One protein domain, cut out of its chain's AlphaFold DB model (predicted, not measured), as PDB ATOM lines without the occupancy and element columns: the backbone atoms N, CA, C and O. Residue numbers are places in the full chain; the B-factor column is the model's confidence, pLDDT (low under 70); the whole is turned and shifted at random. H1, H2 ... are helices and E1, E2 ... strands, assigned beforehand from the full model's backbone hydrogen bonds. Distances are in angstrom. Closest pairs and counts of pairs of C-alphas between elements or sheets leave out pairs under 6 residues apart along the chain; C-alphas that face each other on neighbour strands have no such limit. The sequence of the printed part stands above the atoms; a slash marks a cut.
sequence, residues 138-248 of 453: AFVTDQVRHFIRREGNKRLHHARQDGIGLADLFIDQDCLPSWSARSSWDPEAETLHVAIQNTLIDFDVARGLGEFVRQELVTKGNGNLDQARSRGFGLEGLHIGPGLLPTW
ATOM      1  N   ALA A 138     240.724 277.608 224.373       85.62
ATOM      2  CA  ALA A 138     239.288 277.359 224.468       85.62
ATOM      3  C   ALA A 138     238.885 276.472 225.666       85.62
ATOM      4  O   ALA A 138     237.709 276.468 226.030       85.62
ATOM      5  N   PHE A 139     239.829 275.738 226.266       87.62
ATOM      6  CA  PHE A 139     239.613 274.974 227.501       87.62
ATOM      7  C   PHE A 139     239.989 275.747 228.775       87.62
ATOM      8  O   PHE A 139     239.610 275.326 229.864       87.62
ATOM      9  N   VAL A 140     240.682 276.887 228.662       93.00
ATOM     10  CA  VAL A 140     241.141 277.673 229.815       93.00
ATOM     11  C   VAL A 140     240.143 278.784 230.128       93.00
ATOM     12  O   VAL A 140     239.821 279.611 229.271       93.00
ATOM     13  N   THR A 141     239.653 278.830 231.367       94.50
ATOM     14  CA  THR A 141     238.692 279.858 231.793       94.50
ATOM     15  C   THR A 141     239.340 281.243 231.841       94.50
ATOM     16  O   THR A 141     240.519 281.381 232.159       94.50
ATOM     17  N   ASP A 142     238.567 282.293 231.562       92.69
ATOM     18  CA  ASP A 142     239.058 283.682 231.524       92.69
ATOM     19  C   ASP A 142     239.766 284.102 232.822       92.69
ATOM     20  O   ASP A 142     240.760 284.822 232.781       92.69
ATOM     21  N   GLN A 143     239.293 283.592 233.964       93.75
ATOM     22  CA  GLN A 143     239.885 283.823 235.283       93.75
ATOM     23  C   GLN A 143     241.295 283.232 235.382       93.75
ATOM     24  O   GLN A 143     242.220 283.938 235.776       93.75
ATOM     25  N   VAL A 144     241.480 281.979 234.958       94.81
ATOM     26  CA  VAL A 144     242.792 281.314 234.943       94.81
ATOM     27  C   VAL A 144     243.723 281.966 233.915       94.81
ATOM     28  O   VAL A 144     244.892 282.208 234.207       94.81
ATOM     29  N   ARG A 145     243.203 282.357 232.740       94.81
ATOM     30  CA  ARG A 145     243.979 283.098 231.727       94.81
ATOM     31  C   ARG A 145     244.502 284.430 232.265       94.81
ATOM     32  O   ARG A 145     245.660 284.772 232.040       94.81
ATOM     33  N   HIS A 146     243.655 285.175 232.973       94.12
ATOM     34  CA  HIS A 146     244.047 286.424 233.611       94.12
ATOM     35  C   HIS A 146     245.053 286.183 234.750       94.12
ATOM     36  O   HIS A 146     246.065 286.875 234.806       94.12
ATOM     37  N   PHE A 147     244.825 285.177 235.601       95.50
ATOM     38  CA  PHE A 147     245.732 284.811 236.693       95.50
ATOM     39  C   PHE A 147     247.148 284.507 236.188       95.50
ATOM     40  O   PHE A 147     248.092 285.175 236.604       95.50
ATOM     41  N   ILE A 148     247.287 283.588 235.225       96.38
ATOM     42  CA  ILE A 148     248.586 283.182 234.659       96.38
ATOM     43  C   ILE A 148     249.305 284.377 234.019       96.38
ATOM     44  O   ILE A 148     250.505 284.566 234.220       96.38
ATOM     45  N   ARG A 149     248.580 285.243 233.292       95.81
ATOM     46  CA  ARG A 149     249.159 286.483 232.751       95.81
ATOM     47  C   ARG A 149     249.619 287.430 233.855       95.81
ATOM     48  O   ARG A 149     250.708 287.984 233.741       95.81
ATOM     49  N   ARG A 150     248.809 287.657 234.888       95.69
ATOM     50  CA  ARG A 150     249.114 288.606 235.966       95.69
ATOM     51  C   ARG A 150     250.309 288.133 236.789       95.69
ATOM     52  O   ARG A 150     251.289 288.863 236.914       95.69
ATOM     53  N   GLU A 151     250.245 286.907 237.296       96.56
ATOM     54  CA  GLU A 151     251.267 286.358 238.183       96.56
ATOM     55  C   GLU A 151     252.549 286.023 237.416       96.56
ATOM     56  O   GLU A 151     253.644 286.358 237.859       96.56
ATOM     57  N   GLY A 152     252.434 285.506 236.189       96.62
ATOM     58  CA  GLY A 152     253.591 285.239 235.339       96.62
ATOM     59  C   GLY A 152     254.354 286.510 234.963       96.62
ATOM     60  O   GLY A 152     255.581 286.537 235.035       96.62
ATOM     61  N   ASN A 153     253.653 287.606 234.649       96.81
ATOM     62  CA  ASN A 153     254.305 288.898 234.417       96.81
ATOM     63  C   ASN A 153     254.881 289.525 235.697       96.81
ATOM     64  O   ASN A 153     255.930 290.165 235.628       96.81
ATOM     65  N   LYS A 154     254.254 289.311 236.861       95.69
ATOM     66  CA  LYS A 154     254.805 289.712 238.164       95.69
ATOM     67  C   LYS A 154     256.112 288.966 238.460       95.69
ATOM     68  O   LYS A 154     257.115 289.612 238.754       95.69
ATOM     69  N   ARG A 155     256.159 287.642 238.275       95.81
ATOM     70  CA  ARG A 155     257.390 286.842 238.421       95.81
ATOM     71  C   ARG A 155     258.490 287.267 237.439       95.81
ATOM     72  O   ARG A 155     259.624 287.457 237.862       95.81
ATOM     73  N   LEU A 156     258.160 287.525 236.167       96.75
ATOM     74  CA  LEU A 156     259.113 288.097 235.197       96.75
ATOM     75  C   LEU A 156     259.627 289.481 235.619       96.75
ATOM     76  O   LEU A 156     260.775 289.820 235.343       96.75
ATOM     77  N   HIS A 157     258.799 290.293 236.281       96.12
ATOM     78  CA  HIS A 157     259.233 291.580 236.812       96.12
ATOM     79  C   HIS A 157     260.242 291.414 237.956       96.12
ATOM     80  O   HIS A 157     261.260 292.102 237.940       96.12
ATOM     81  N   HIS A 158     260.013 290.479 238.886       94.56
ATOM     82  CA  HIS A 158     260.975 290.146 239.944       94.56
ATOM     83  C   HIS A 158     262.294 289.611 239.368       94.56
ATOM     84  O   HIS A 158     263.338 290.196 239.635       94.56
ATOM     85  N   ALA A 159     262.251 288.652 238.437       96.00
ATOM     86  CA  ALA A 159     263.447 288.144 237.756       96.00
ATOM     87  C   ALA A 159     264.313 289.257 237.120       96.00
ATOM     88  O   ALA A 159     265.540 289.181 237.132       96.00
ATOM     89  N   ARG A 160     263.697 290.332 236.598       96.50
ATOM     90  CA  ARG A 160     264.423 291.519 236.097       96.50
ATOM     91  C   ARG A 160     265.026 292.380 237.206       96.50
ATOM     92  O   ARG A 160     266.083 292.961 236.982       96.50
ATOM     93  N   GLN A 161     264.347 292.525 238.347       95.69
ATOM     94  CA  GLN A 161     264.871 293.260 239.507       95.69
ATOM     95  C   GLN A 161     266.095 292.546 240.093       95.69
ATOM     96  O   GLN A 161     267.096 293.197 240.387       95.69
ATOM     97  N   ASP A 162     266.032 291.217 240.154       94.44
ATOM     98  CA  ASP A 162     267.081 290.335 240.677       94.44
ATOM     99  C   ASP A 162     268.242 290.128 239.678       94.44
ATOM    100  O   ASP A 162     269.279 289.558 240.017       94.44
ATOM    101  N   GLY A 163     268.096 290.610 238.438       96.44
ATOM    102  CA  GLY A 163     269.120 290.520 237.391       96.44
ATOM    103  C   GLY A 163     269.290 289.124 236.782       96.44
ATOM    104  O   GLY A 163     270.340 288.842 236.205       96.44
ATOM    105  N   ILE A 164     268.275 288.262 236.899       97.19
ATOM    106  CA  ILE A 164     268.286 286.880 236.404       97.19
ATOM    107  C   ILE A 164     268.417 286.856 234.877       97.19
ATOM    108  O   ILE A 164     267.730 287.583 234.150       97.19
ATOM    109  N   GLY A 165     269.307 286.001 234.373       96.75
ATOM    110  CA  GLY A 165     269.505 285.818 232.944       96.75
ATOM    111  C   GLY A 165     268.370 285.016 232.310       96.75
ATOM    112  O   GLY A 165     267.803 284.110 232.910       96.75
ATOM    113  N   LEU A 166     268.095 285.260 231.025       96.94
ATOM    114  CA  LEU A 166     267.155 284.432 230.253       96.94
ATOM    115  C   LEU A 166     267.612 282.956 230.138       96.94
ATOM    116  O   LEU A 166     266.823 282.095 229.761       96.94
ATOM    117  N   ALA A 167     268.882 282.665 230.444       96.88
ATOM    118  CA  ALA A 167     269.434 281.312 230.522       96.88
ATOM    119  C   ALA A 167     268.934 280.520 231.740       96.88
ATOM    120  O   ALA A 167     268.750 279.314 231.620       96.88
ATOM    121  N   ASP A 168     268.677 281.201 232.856       97.00
ATOM    122  CA  ASP A 168     268.311 280.589 234.141       97.00
ATOM    123  C   ASP A 168     266.784 280.523 234.339       97.00
ATOM    124  O   ASP A 168     266.295 279.948 235.312       97.00
ATOM    125  N   LEU A 169     266.032 281.126 233.410       97.50
ATOM    126  CA  LEU A 169     264.577 281.191 233.407       97.50
ATOM    127  C   LEU A 169     263.960 280.013 232.637       97.50
ATOM    128  O   LEU A 169     264.284 279.775 231.465       97.50
ATOM    129  N   PHE A 170     262.993 279.356 233.273       97.69
ATOM    130  CA  PHE A 170     262.152 278.301 232.709       97.69
ATOM    131  C   PHE A 170     260.677 278.508 233.095       97.69
ATOM    132  O   PHE A 170     260.351 279.348 233.932       97.69
ATOM    133  N   ILE A 171     259.767 277.776 232.451       97.69
ATOM    134  CA  ILE A 171     258.371 277.619 232.876       97.69
ATOM    135  C   ILE A 171     258.273 276.321 233.673       97.69
ATOM    136  O   ILE A 171     258.692 275.272 233.177       97.69
ATOM    137  N   ASP A 172     257.748 276.418 234.890       96.75
ATOM    138  CA  ASP A 172     257.669 275.334 235.873       96.75
ATOM    139  C   ASP A 172     256.306 274.612 235.817       96.75
ATOM    140  O   ASP A 172     255.412 275.004 235.062       96.75
ATOM    141  N   GLN A 173     256.118 273.560 236.617       95.62
ATOM    142  CA  GLN A 173     254.883 272.761 236.659       95.62
ATOM    143  C   GLN A 173     253.625 273.562 237.046       95.62
ATOM    144  O   GLN A 173     252.509 273.127 236.758       95.62
ATOM    145  N   ASP A 174     253.791 274.730 237.670       96.06
ATOM    146  CA  ASP A 174     252.723 275.690 237.968       96.06
ATOM    147  C   ASP A 174     252.310 276.554 236.750       96.06
ATOM    148  O   ASP A 174     251.484 277.458 236.870       96.06
ATOM    149  N   CYS A 175     252.857 276.272 235.559       97.38
ATOM    150  CA  CYS A 175     252.687 277.037 234.317       97.38
ATOM    151  C   CYS A 175     253.185 278.490 234.381       97.38
ATOM    152  O   CYS A 175     252.855 279.293 233.500       97.38
ATOM    153  N   LEU A 176     253.980 278.848 235.390       97.56
ATOM    154  CA  LEU A 176     254.497 280.194 235.587       97.56
ATOM    155  C   LEU A 176     256.027 280.226 235.404       97.56
ATOM    156  O   LEU A 176     256.710 279.209 235.529       97.56
ATOM    157  N   PRO A 177     256.607 281.401 235.099       97.50
ATOM    158  CA  PRO A 177     258.054 281.571 235.054       97.50
ATOM    159  C   PRO A 177     258.691 281.326 236.424       97.50
ATOM    160  O   PRO A 177     258.218 281.842 237.440       97.50
ATOM    161  N   SER A 178     259.779 280.566 236.431       96.75
ATOM    162  CA  SER A 178     260.573 280.197 237.600       96.75
ATOM    163  C   SER A 178     262.061 280.181 237.229       96.75
ATOM    164  O   SER A 178     262.430 280.277 236.054       96.75
ATOM    165  N   TRP A 179     262.923 280.149 238.239       96.44
ATOM    166  CA  TRP A 179     264.380 280.109 238.100       96.44
ATOM    167  C   TRP A 179     264.984 279.454 239.341       96.44
ATOM    168  O   TRP A 179     264.399 279.507 240.422       96.44
ATOM    169  N   SER A 180     266.165 278.851 239.215       91.06
ATOM    170  CA  SER A 180     266.762 278.002 240.263       91.06
ATOM    171  C   SER A 180     267.031 278.717 241.596       91.06
ATOM    172  O   SER A 180     266.977 278.082 242.645       91.06
ATOM    173  N   ALA A 181     267.257 280.035 241.586       85.38
ATOM    174  CA  ALA A 181     267.400 280.831 242.810       85.38
ATOM    175  C   ALA A 181     266.061 281.228 243.470       85.38
ATOM    176  O   ALA A 181     266.069 281.728 244.588       85.38
ATOM    177  N   ARG A 182     264.906 281.019 242.818       82.62
ATOM    178  CA  ARG A 182     263.588 281.328 243.406       82.62
ATOM    179  C   ARG A 182     263.151 280.300 244.452       82.62
ATOM    180  O   ARG A 182     262.349 280.624 245.319       82.62
ATOM    181  N   SER A 183     263.678 279.077 244.387       76.19
ATOM    182  CA  SER A 183     263.334 277.997 245.321       76.19
ATOM    183  C   SER A 183     263.806 278.258 246.758       76.19
ATOM    184  O   SER A 183     263.301 277.630 247.686       76.19
ATOM    185  N   SER A 184     264.744 279.189 246.975       84.69
ATOM    186  CA  SER A 184     265.052 279.703 248.311       84.69
ATOM    187  C   SER A 184     264.086 280.830 248.683       84.69
ATOM    188  O   SER A 184     264.209 281.945 248.177       84.69
ATOM    189  N   TRP A 185     263.158 280.541 249.598       89.19
ATOM    190  CA  TRP A 185     262.335 281.550 250.267       89.19
ATOM    191  C   TRP A 185     263.215 282.570 251.014       89.19
ATOM    192  O   TRP A 185     264.107 282.183 251.772       89.19
ATOM    193  N   ASP A 186     262.947 283.865 250.815       88.12
ATOM    194  CA  ASP A 186     263.605 284.959 251.537       88.12
ATOM    195  C   ASP A 186     262.749 285.421 252.740       88.12
ATOM    196  O   ASP A 186     261.678 286.009 252.538       88.12
ATOM    197  N   PRO A 187     263.213 285.210 253.990       88.56
ATOM    198  CA  PRO A 187     262.502 285.632 255.195       88.56
ATOM    199  C   PRO A 187     262.432 287.152 255.399       88.56
ATOM    200  O   PRO A 187     261.639 287.599 256.231       88.56
ATOM    201  N   GLU A 188     263.248 287.957 254.704       90.38
ATOM    202  CA  GLU A 188     263.161 289.423 254.770       90.38
ATOM    203  C   GLU A 188     262.094 289.990 253.816       90.38
ATOM    204  O   GLU A 188     261.518 291.045 254.104       90.38
ATOM    205  N   ALA A 189     261.797 289.292 252.714       87.31
ATOM    206  CA  ALA A 189     260.840 289.728 251.698       87.31
ATOM    207  C   ALA A 189     259.389 289.316 252.005       87.31
ATOM    208  O   ALA A 189     258.477 290.137 251.880       87.31
ATOM    209  N   GLU A 190     259.157 288.063 252.408       89.56
ATOM    210  CA  GLU A 190     257.820 287.544 252.718       89.56
ATOM    211  C   GLU A 190     257.833 286.538 253.876       89.56
ATOM    212  O   GLU A 190     258.854 285.939 254.204       89.56
ATOM    213  N   THR A 191     256.684 286.321 254.522       89.38
ATOM    214  CA  THR A 191     256.578 285.278 255.552       89.38
ATOM    215  C   THR A 191     256.426 283.903 254.902       89.38
ATOM    216  O   THR A 191     255.756 283.771 253.878       89.38
ATOM    217  N   LEU A 192     256.979 282.861 255.532       84.56
ATOM    218  CA  LEU A 192     256.895 281.477 255.042       84.56
ATOM    219  C   LEU A 192     255.448 281.036 254.757       84.56
ATOM    220  O   LEU A 192     255.181 280.359 253.772       84.56
ATOM    221  N   HIS A 193     254.499 281.486 255.583       83.94
ATOM    222  CA  HIS A 193     253.062 281.283 255.381       83.94
ATOM    223  C   HIS A 193     252.562 281.831 254.038       83.94
ATOM    224  O   HIS A 193     251.894 281.118 253.297       83.94
ATOM    225  N   VAL A 194     252.916 283.078 253.707       86.25
ATOM    226  CA  VAL A 194     252.513 283.726 252.451       86.25
ATOM    227  C   VAL A 194     253.190 283.052 251.256       86.25
ATOM    228  O   VAL A 194     252.517 282.782 250.262       86.25
ATOM    229  N   ALA A 195     254.472 282.692 251.373       88.56
ATOM    230  CA  ALA A 195     255.203 281.950 250.343       88.56
ATOM    231  C   ALA A 195     254.529 280.600 250.020       88.56
ATOM    232  O   ALA A 195     254.247 280.298 248.856       88.56
ATOM    233  N   ILE A 196     254.209 279.811 251.053       86.62
ATOM    234  CA  ILE A 196     253.526 278.514 250.923       86.62
ATOM    235  C   ILE A 196     252.114 278.692 250.349       86.62
ATOM    236  O   ILE A 196     251.762 278.004 249.393       86.62
ATOM    237  N   GLN A 197     251.311 279.626 250.872       88.25
ATOM    238  CA  GLN A 197     249.949 279.863 250.377       88.25
ATOM    239  C   GLN A 197     249.923 280.301 248.911       88.25
ATOM    240  O   GLN A 197     249.146 279.752 248.132       88.25
ATOM    241  N   ASN A 198     250.783 281.246 248.516       90.00
ATOM    242  CA  ASN A 198     250.897 281.681 247.122       90.00
ATOM    243  C   ASN A 198     251.263 280.499 246.215       90.00
ATOM    244  O   ASN A 198     250.615 280.282 245.195       90.00
ATOM    245  N   THR A 199     252.237 279.687 246.635       91.06
ATOM    246  CA  THR A 199     252.686 278.502 245.892       91.06
ATOM    247  C   THR A 199     251.560 277.470 245.736       91.06
ATOM    248  O   THR A 199     251.336 276.972 244.636       91.06
ATOM    249  N   LEU A 200     250.785 277.193 246.791       88.19
ATOM    250  CA  LEU A 200     249.627 276.289 246.729       88.19
ATOM    251  C   LEU A 200     248.502 276.816 245.825       88.19
ATOM    252  O   LEU A 200     247.877 276.031 245.113       88.19
ATOM    253  N   ILE A 201     248.253 278.130 245.819       91.56
ATOM    254  CA  ILE A 201     247.283 278.763 244.912       91.56
ATOM    255  C   ILE A 201     247.758 278.653 243.456       91.56
ATOM    256  O   ILE A 201     246.960 278.305 242.584       91.56
ATOM    257  N   ASP A 202     249.042 278.907 243.191       94.44
ATOM    258  CA  ASP A 202     249.642 278.770 241.862       94.44
ATOM    259  C   ASP A 202     249.512 277.319 241.345       94.44
ATOM    260  O   ASP A 202     249.043 277.096 240.225       94.44
ATOM    261  N   PHE A 203     249.821 276.324 242.188       92.56
ATOM    262  CA  PHE A 203     249.664 274.904 241.857       92.56
ATOM    263  C   PHE A 203     248.206 274.471 241.650       92.56
ATOM    264  O   PHE A 203     247.945 273.713 240.715       92.56
ATOM    265  N   ASP A 204     247.242 274.932 242.454       90.50
ATOM    266  CA  ASP A 204     245.823 274.593 242.251       90.50
ATOM    267  C   ASP A 204     245.275 275.192 240.947       90.50
ATOM    268  O   ASP A 204     244.621 274.500 240.163       90.50
ATOM    269  N   VAL A 205     245.624 276.446 240.644       93.88
ATOM    270  CA  VAL A 205     245.252 277.079 239.371       93.88
ATOM    271  C   VAL A 205     245.850 276.317 238.183       93.88
ATOM    272  O   VAL A 205     245.153 276.101 237.187       93.88
ATOM    273  N   ALA A 206     247.101 275.857 238.293       94.12
ATOM    274  CA  ALA A 206     247.739 275.020 237.280       94.12
ATOM    275  C   ALA A 206     247.083 273.630 237.162       94.12
ATOM    276  O   ALA A 206     246.840 273.157 236.050       94.12
ATOM    277  N   ARG A 207     246.722 272.992 238.283       90.56
ATOM    278  CA  ARG A 207     246.004 271.705 238.319       90.56
ATOM    279  C   ARG A 207     244.619 271.816 237.678       90.56
ATOM    280  O   ARG A 207     244.215 270.930 236.924       90.56
ATOM    281  N   GLY A 208     243.933 272.941 237.883       90.88
ATOM    282  CA  GLY A 208     242.643 273.270 237.271       90.88
ATOM    283  C   GLY A 208     242.654 273.388 235.739       90.88
ATOM    284  O   GLY A 208     241.585 273.368 235.124       90.88
ATOM    285  N   LEU A 209     243.828 273.474 235.100       92.94
ATOM    286  CA  LEU A 209     243.979 273.400 233.637       92.94
ATOM    287  C   LEU A 209     243.801 271.975 233.087       92.94
ATOM    288  O   LEU A 209     243.442 271.807 231.918       92.94
ATOM    289  N   GLY A 210     244.070 270.962 233.916       93.44
ATOM    290  CA  GLY A 210     244.235 269.572 233.503       93.44
ATOM    291  C   GLY A 210     245.597 269.290 232.854       93.44
ATOM    292  O   GLY A 210     246.186 270.144 232.186       93.44
ATOM    293  N   GLU A 211     246.073 268.053 233.024       92.31
ATOM    294  CA  GLU A 211     247.447 267.636 232.705       92.31
ATOM    295  C   GLU A 211     247.903 268.017 231.293       92.31
ATOM    296  O   GLU A 211     248.949 268.627 231.105       92.31
ATOM    297  N   PHE A 212     247.070 267.727 230.292       93.06
ATOM    298  CA  PHE A 212     247.398 267.982 228.891       93.06
ATOM    299  C   PHE A 212     247.678 269.466 228.604       93.06
ATOM    300  O   PHE A 212     248.616 269.794 227.884       93.06
ATOM    301  N   VAL A 213     246.878 270.379 229.167       94.06
ATOM    302  CA  VAL A 213     247.051 271.824 228.940       94.06
ATOM    303  C   VAL A 213     248.260 272.349 229.716       94.06
ATOM    304  O   VAL A 213     248.984 273.198 229.200       94.06
ATOM    305  N   ARG A 214     248.495 271.812 230.920       95.38
ATOM    306  CA  ARG A 214     249.662 272.100 231.763       95.38
ATOM    307  C   ARG A 214     250.965 271.712 231.062       95.38
ATOM    308  O   ARG A 214     251.816 272.569 230.833       95.38
ATOM    309  N   GLN A 215     251.080 270.462 230.618       95.00
ATOM    310  CA  GLN A 215     252.250 269.958 229.897       95.00
ATOM    311  C   GLN A 215     252.511 270.749 228.603       95.00
ATOM    312  O   GLN A 215     253.641 271.155 228.341       95.00
ATOM    313  N   GLU A 216     251.464 271.063 227.833       95.19
ATOM    314  CA  GLU A 216     251.570 271.889 226.624       95.19
ATOM    315  C   GLU A 216     252.066 273.319 226.910       95.19
ATOM    316  O   GLU A 216     252.877 273.843 226.143       95.19
ATOM    317  N   LEU A 217     251.618 273.953 228.003       95.69
ATOM    318  CA  LEU A 217     252.099 275.269 228.443       95.69
ATOM    319  C   LEU A 217     253.572 275.233 228.848       95.69
ATOM    320  O   LEU A 217     254.337 276.090 228.408       95.69
ATOM    321  N   VAL A 218     253.983 274.228 229.622       96.62
ATOM    322  CA  VAL A 218     255.379 274.033 230.042       96.62
ATOM    323  C   VAL A 218     256.278 273.789 228.829       96.62
ATOM    324  O   VAL A 218     257.266 274.500 228.635       96.62
ATOM    325  N   THR A 219     255.931 272.834 227.961       95.88
ATOM    326  CA  THR A 219     256.745 272.476 226.789       95.88
ATOM    327  C   THR A 219     256.851 273.631 225.789       95.88
ATOM    328  O   THR A 219     257.957 273.991 225.379       95.88
ATOM    329  N   LYS A 220     255.730 274.263 225.411       95.88
ATOM    330  CA  LYS A 220     255.740 275.392 224.458       95.88
ATOM    331  C   LYS A 220     256.318 276.658 225.082       95.88
ATOM    332  O   LYS A 220     256.984 277.427 224.393       95.88
ATOM    333  N   GLY A 221     256.102 276.864 226.379       96.69
ATOM    334  CA  GLY A 221     256.656 277.978 227.138       96.69
ATOM    335  C   GLY A 221     258.178 277.940 227.145       96.69
ATOM    336  O   GLY A 221     258.814 278.892 226.693       96.69
ATOM    337  N   ASN A 222     258.759 276.806 227.542       97.62
ATOM    338  CA  ASN A 222     260.204 276.585 227.502       97.62
ATOM    339  C   ASN A 222     260.763 276.647 226.069       97.62
ATOM    340  O   ASN A 222     261.740 277.356 225.833       97.62
ATOM    341  N   GLY A 223     260.082 276.058 225.080       96.31
ATOM    342  CA  GLY A 223     260.466 276.183 223.667       96.31
ATOM    343  C   GLY A 223     260.442 277.625 223.126       96.31
ATOM    344  O   GLY A 223     261.222 277.971 222.233       96.31
ATOM    345  N   ASN A 224     259.592 278.503 223.666       95.81
ATOM    346  CA  ASN A 224     259.617 279.938 223.366       95.81
ATOM    347  C   ASN A 224     260.789 280.653 224.060       95.81
ATOM    348  O   ASN A 224     261.419 281.512 223.439       95.81
ATOM    349  N   LEU A 225     261.129 280.289 225.301       96.88
ATOM    350  CA  LEU A 225     262.315 280.811 225.993       96.88
ATOM    351  C   LEU A 225     263.606 280.423 225.250       96.88
ATOM    352  O   LEU A 225     264.440 281.289 224.982       96.88
ATOM    353  N   ASP A 226     263.732 279.170 224.808       96.88
ATOM    354  CA  ASP A 226     264.853 278.680 223.992       96.88
ATOM    355  C   ASP A 226     265.005 279.472 222.681       96.88
ATOM    356  O   ASP A 226     266.112 279.860 222.287       96.88
ATOM    357  N   GLN A 227     263.886 279.765 222.007       95.69
ATOM    358  CA  GLN A 227     263.869 280.611 220.810       95.69
ATOM    359  C   GLN A 227     264.287 282.052 221.112       95.69
ATOM    360  O   GLN A 227     265.023 282.648 220.321       95.69
ATOM    361  N   ALA A 228     263.850 282.612 222.240       96.19
ATOM    362  CA  ALA A 228     264.224 283.956 222.660       96.19
ATOM    363  C   ALA A 228     265.733 284.056 222.954       96.19
ATOM    364  O   ALA A 228     266.394 284.957 222.426       96.19
ATOM    365  N   ARG A 229     266.303 283.072 223.674       96.62
ATOM    366  CA  ARG A 229     267.758 282.934 223.884       96.62
ATOM    367  C   ARG A 229     268.507 282.828 222.556       96.62
ATOM    368  O   ARG A 229     269.459 283.567 222.322       96.62
ATOM    369  N   SER A 230     268.039 281.965 221.651       97.38
ATOM    370  CA  SER A 230     268.658 281.732 220.334       97.38
ATOM    371  C   SER A 230     268.680 282.974 219.435       97.38
ATOM    372  O   SER A 230     269.556 283.111 218.583       97.38
ATOM    373  N   ARG A 231     267.721 283.891 219.616       96.38
ATOM    374  CA  ARG A 231     267.647 285.178 218.904       96.38
ATOM    375  C   ARG A 231     268.393 286.313 219.619       96.38
ATOM    376  O   ARG A 231     268.498 287.398 219.053       96.38
ATOM    377  N   GLY A 232     268.923 286.074 220.821       96.19
ATOM    378  CA  GLY A 232     269.629 287.075 221.622       96.19
ATOM    379  C   GLY A 232     268.716 288.142 222.232       96.19
ATOM    380  O   GLY A 232     269.159 289.274 222.420       96.19
ATOM    381  N   PHE A 233     267.448 287.818 222.508       96.44
ATOM    382  CA  PHE A 233     266.556 288.728 223.228       96.44
ATOM    383  C   PHE A 233     266.894 288.770 224.724       96.44
ATOM    384  O   PHE A 233     267.229 287.752 225.326       96.44
ATOM    385  N   GLY A 234     266.793 289.962 225.314       95.44
ATOM    386  CA  GLY A 234     266.886 290.171 226.758       95.44
ATOM    387  C   GLY A 234     265.543 289.977 227.469       95.44
ATOM    388  O   GLY A 234     264.483 289.911 226.837       95.44
ATOM    389  N   LEU A 235     265.585 289.901 228.800       96.19
ATOM    390  CA  LEU A 235     264.410 289.687 229.650       96.19
ATOM    391  C   LEU A 235     263.459 290.904 229.668       96.19
ATOM    392  O   LEU A 235     262.280 290.776 230.000       96.19
ATOM    393  N   GLU A 236     263.943 292.088 229.287       94.94
ATOM    394  CA  GLU A 236     263.236 293.372 229.356       94.94
ATOM    395  C   GLU A 236     262.003 293.441 228.442       94.94
ATOM    396  O   GLU A 236     261.029 294.109 228.785       94.94
ATOM    397  N   GLY A 237     262.029 292.748 227.297       92.50
ATOM    398  CA  GLY A 237     260.898 292.664 226.360       92.50
ATOM    399  C   GLY A 237     259.967 291.469 226.594       92.50
ATOM    400  O   GLY A 237     258.862 291.433 226.054       92.50
ATOM    401  N   LEU A 238     260.401 290.487 227.390       96.31
ATOM    402  CA  LEU A 238     259.696 289.219 227.563       96.31
ATOM    403  C   LEU A 238     258.513 289.356 228.527       96.31
ATOM    404  O   LEU A 238     258.701 289.735 229.677       96.31
ATOM    405  N   HIS A 239     257.312 289.003 228.090       96.75
ATOM    406  CA  HIS A 239     256.096 289.037 228.903       96.75
ATOM    407  C   HIS A 239     255.211 287.821 228.588       96.75
ATOM    408  O   HIS A 239     255.374 287.187 227.550       96.75
ATOM    409  N   ILE A 240     254.267 287.479 229.466       96.50
ATOM    410  CA  ILE A 240     253.254 286.452 229.192       96.50
ATOM    411  C   ILE A 240     252.107 287.089 228.402       96.50
ATOM    412  O   ILE A 240     251.355 287.917 228.933       96.50
ATOM    413  N   GLY A 241     252.006 286.725 227.123       94.50
ATOM    414  CA  GLY A 241     251.022 287.263 226.185       94.50
ATOM    415  C   GLY A 241     249.605 286.689 226.358       94.50
ATOM    416  O   GLY A 241     249.363 285.832 227.214       94.50
ATOM    417  N   PRO A 242     248.638 287.100 225.513       92.06
ATOM    418  CA  PRO A 242     247.270 286.563 225.531       92.06
ATOM    419  C   PRO A 242     247.204 285.055 225.218       92.06
ATOM    420  O   PRO A 242     246.240 284.388 225.593       92.06
ATOM    421  N   GLY A 243     248.250 284.513 224.580       93.44
ATOM    422  CA  GLY A 243     248.445 283.082 224.343       93.44
ATOM    423  C   GLY A 243     248.889 282.262 225.559       93.44
ATOM    424  O   GLY A 243     249.078 281.061 225.406       93.44
ATOM    425  N   LEU A 244     249.076 282.889 226.732       95.44
ATOM    426  CA  LEU A 244     249.660 282.304 227.956       95.44
ATOM    427  C   LEU A 244     251.107 281.800 227.812       95.44
ATOM    428  O   LEU A 244     251.635 281.166 228.716       95.44
ATOM    429  N   LEU A 245     251.759 282.105 226.691       96.44
ATOM    430  CA  LEU A 245     253.153 281.770 226.429       96.44
ATOM    431  C   LEU A 245     254.038 283.019 226.566       96.44
ATOM    432  O   LEU A 245     253.547 284.136 226.361       96.44
ATOM    433  N   PRO A 246     255.343 282.853 226.848       96.44
ATOM    434  CA  PRO A 246     256.309 283.939 226.777       96.44
ATOM    435  C   PRO A 246     256.392 284.508 225.355       96.44
ATOM    436  O   PRO A 246     256.599 283.770 224.386       96.44
ATOM    437  N   THR A 247     256.242 285.824 225.246       95.50
ATOM    438  CA  THR A 247     256.278 286.618 224.013       95.50
ATOM    439  C   THR A 247     257.201 287.826 224.185       95.50
ATOM    440  O   THR A 247     257.294 288.408 225.261       95.50
ATOM    441  N   TRP A 248     257.909 288.201 223.119       93.81
ATOM    442  CA  TRP A 248     258.908 289.290 223.095       93.81
ATOM    443  C   TRP A 248     258.599 290.368 222.046       93.81
ATOM    444  O   TRP A 248     259.395 291.283 221.833       93.81
TER     445      TRP A 248
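What this domain is: This is residues 138 to 248 of the 453 residues of an uncharacterized protein of Ophiocordyceps camponoti-rufipedis (UniProt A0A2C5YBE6). A small hairpin of two short strands, E1 and E2, lies in the middle, with H1 packed beside E2 and H3 beside E1. H2 and H3 make a wide V joined by a tight link, H1 begins near its corner, and a long link loops from E2 out to the far end of H2, where residues 188 to 194 stick out. The last stretch, residues 231 to 248, folds back from the end of H3. The printed part has 111 residues, in the order H1, E1, E2, H2, H3; the antiparallel sheet has order E1 - E2, and the class is mostly helix. The whole is compact, with a radius of gyration of the C-alphas of 13.7 A, and flat, spanning 38 by 34 by 18 A.

Where its parts are: E1 is residues 169 to 171 and E2 residues 177 to 179. H1, residues 142 to 161, is 28.7 A long and begins at C-alpha 142 (239.058, 283.682, 231.524). H2, residues 192 to 207, is 22.2 A long. H3, residues 211 to 230, is 28.3 A long and ends at C-alpha 230 (268.658, 281.732, 220.334).

How they stand to each other: In the hairpin E1 and E2, N 170 and O 178 are 3.0 A apart, within hydrogen-bond range. The closest C-alphas of H1 and E2, Gly 152 and Pro 177, are 5.8 A apart; those of E1 and H3, Ile 171 and Val 218, 5.5 A. H1 and H3 are apart. H2 is close to but not clearly touching H1, C-alphas of Val 205 and Val 144 being closest at 6.6 A, at a steep tilt of 46 degrees, opposite ways. H2 and H3 are close but not clearly touching, about perpendicular at 74 degrees, C-alphas of Ala 206 and Arg 214 being closest at 6.5 A. In H1, H2 and H3 every O i to N i+4 pair is within hydrogen-bond range.

The domain as a whole: The farthest C-alphas, Ala 138 and Glu 188, are 40.4 A apart. The printed part has no cut, and the link from E2 to H2 is long. Residues 239 to 240 pair with 246 to 247, antiparallel. No printed residue is under 70 in pLDDT.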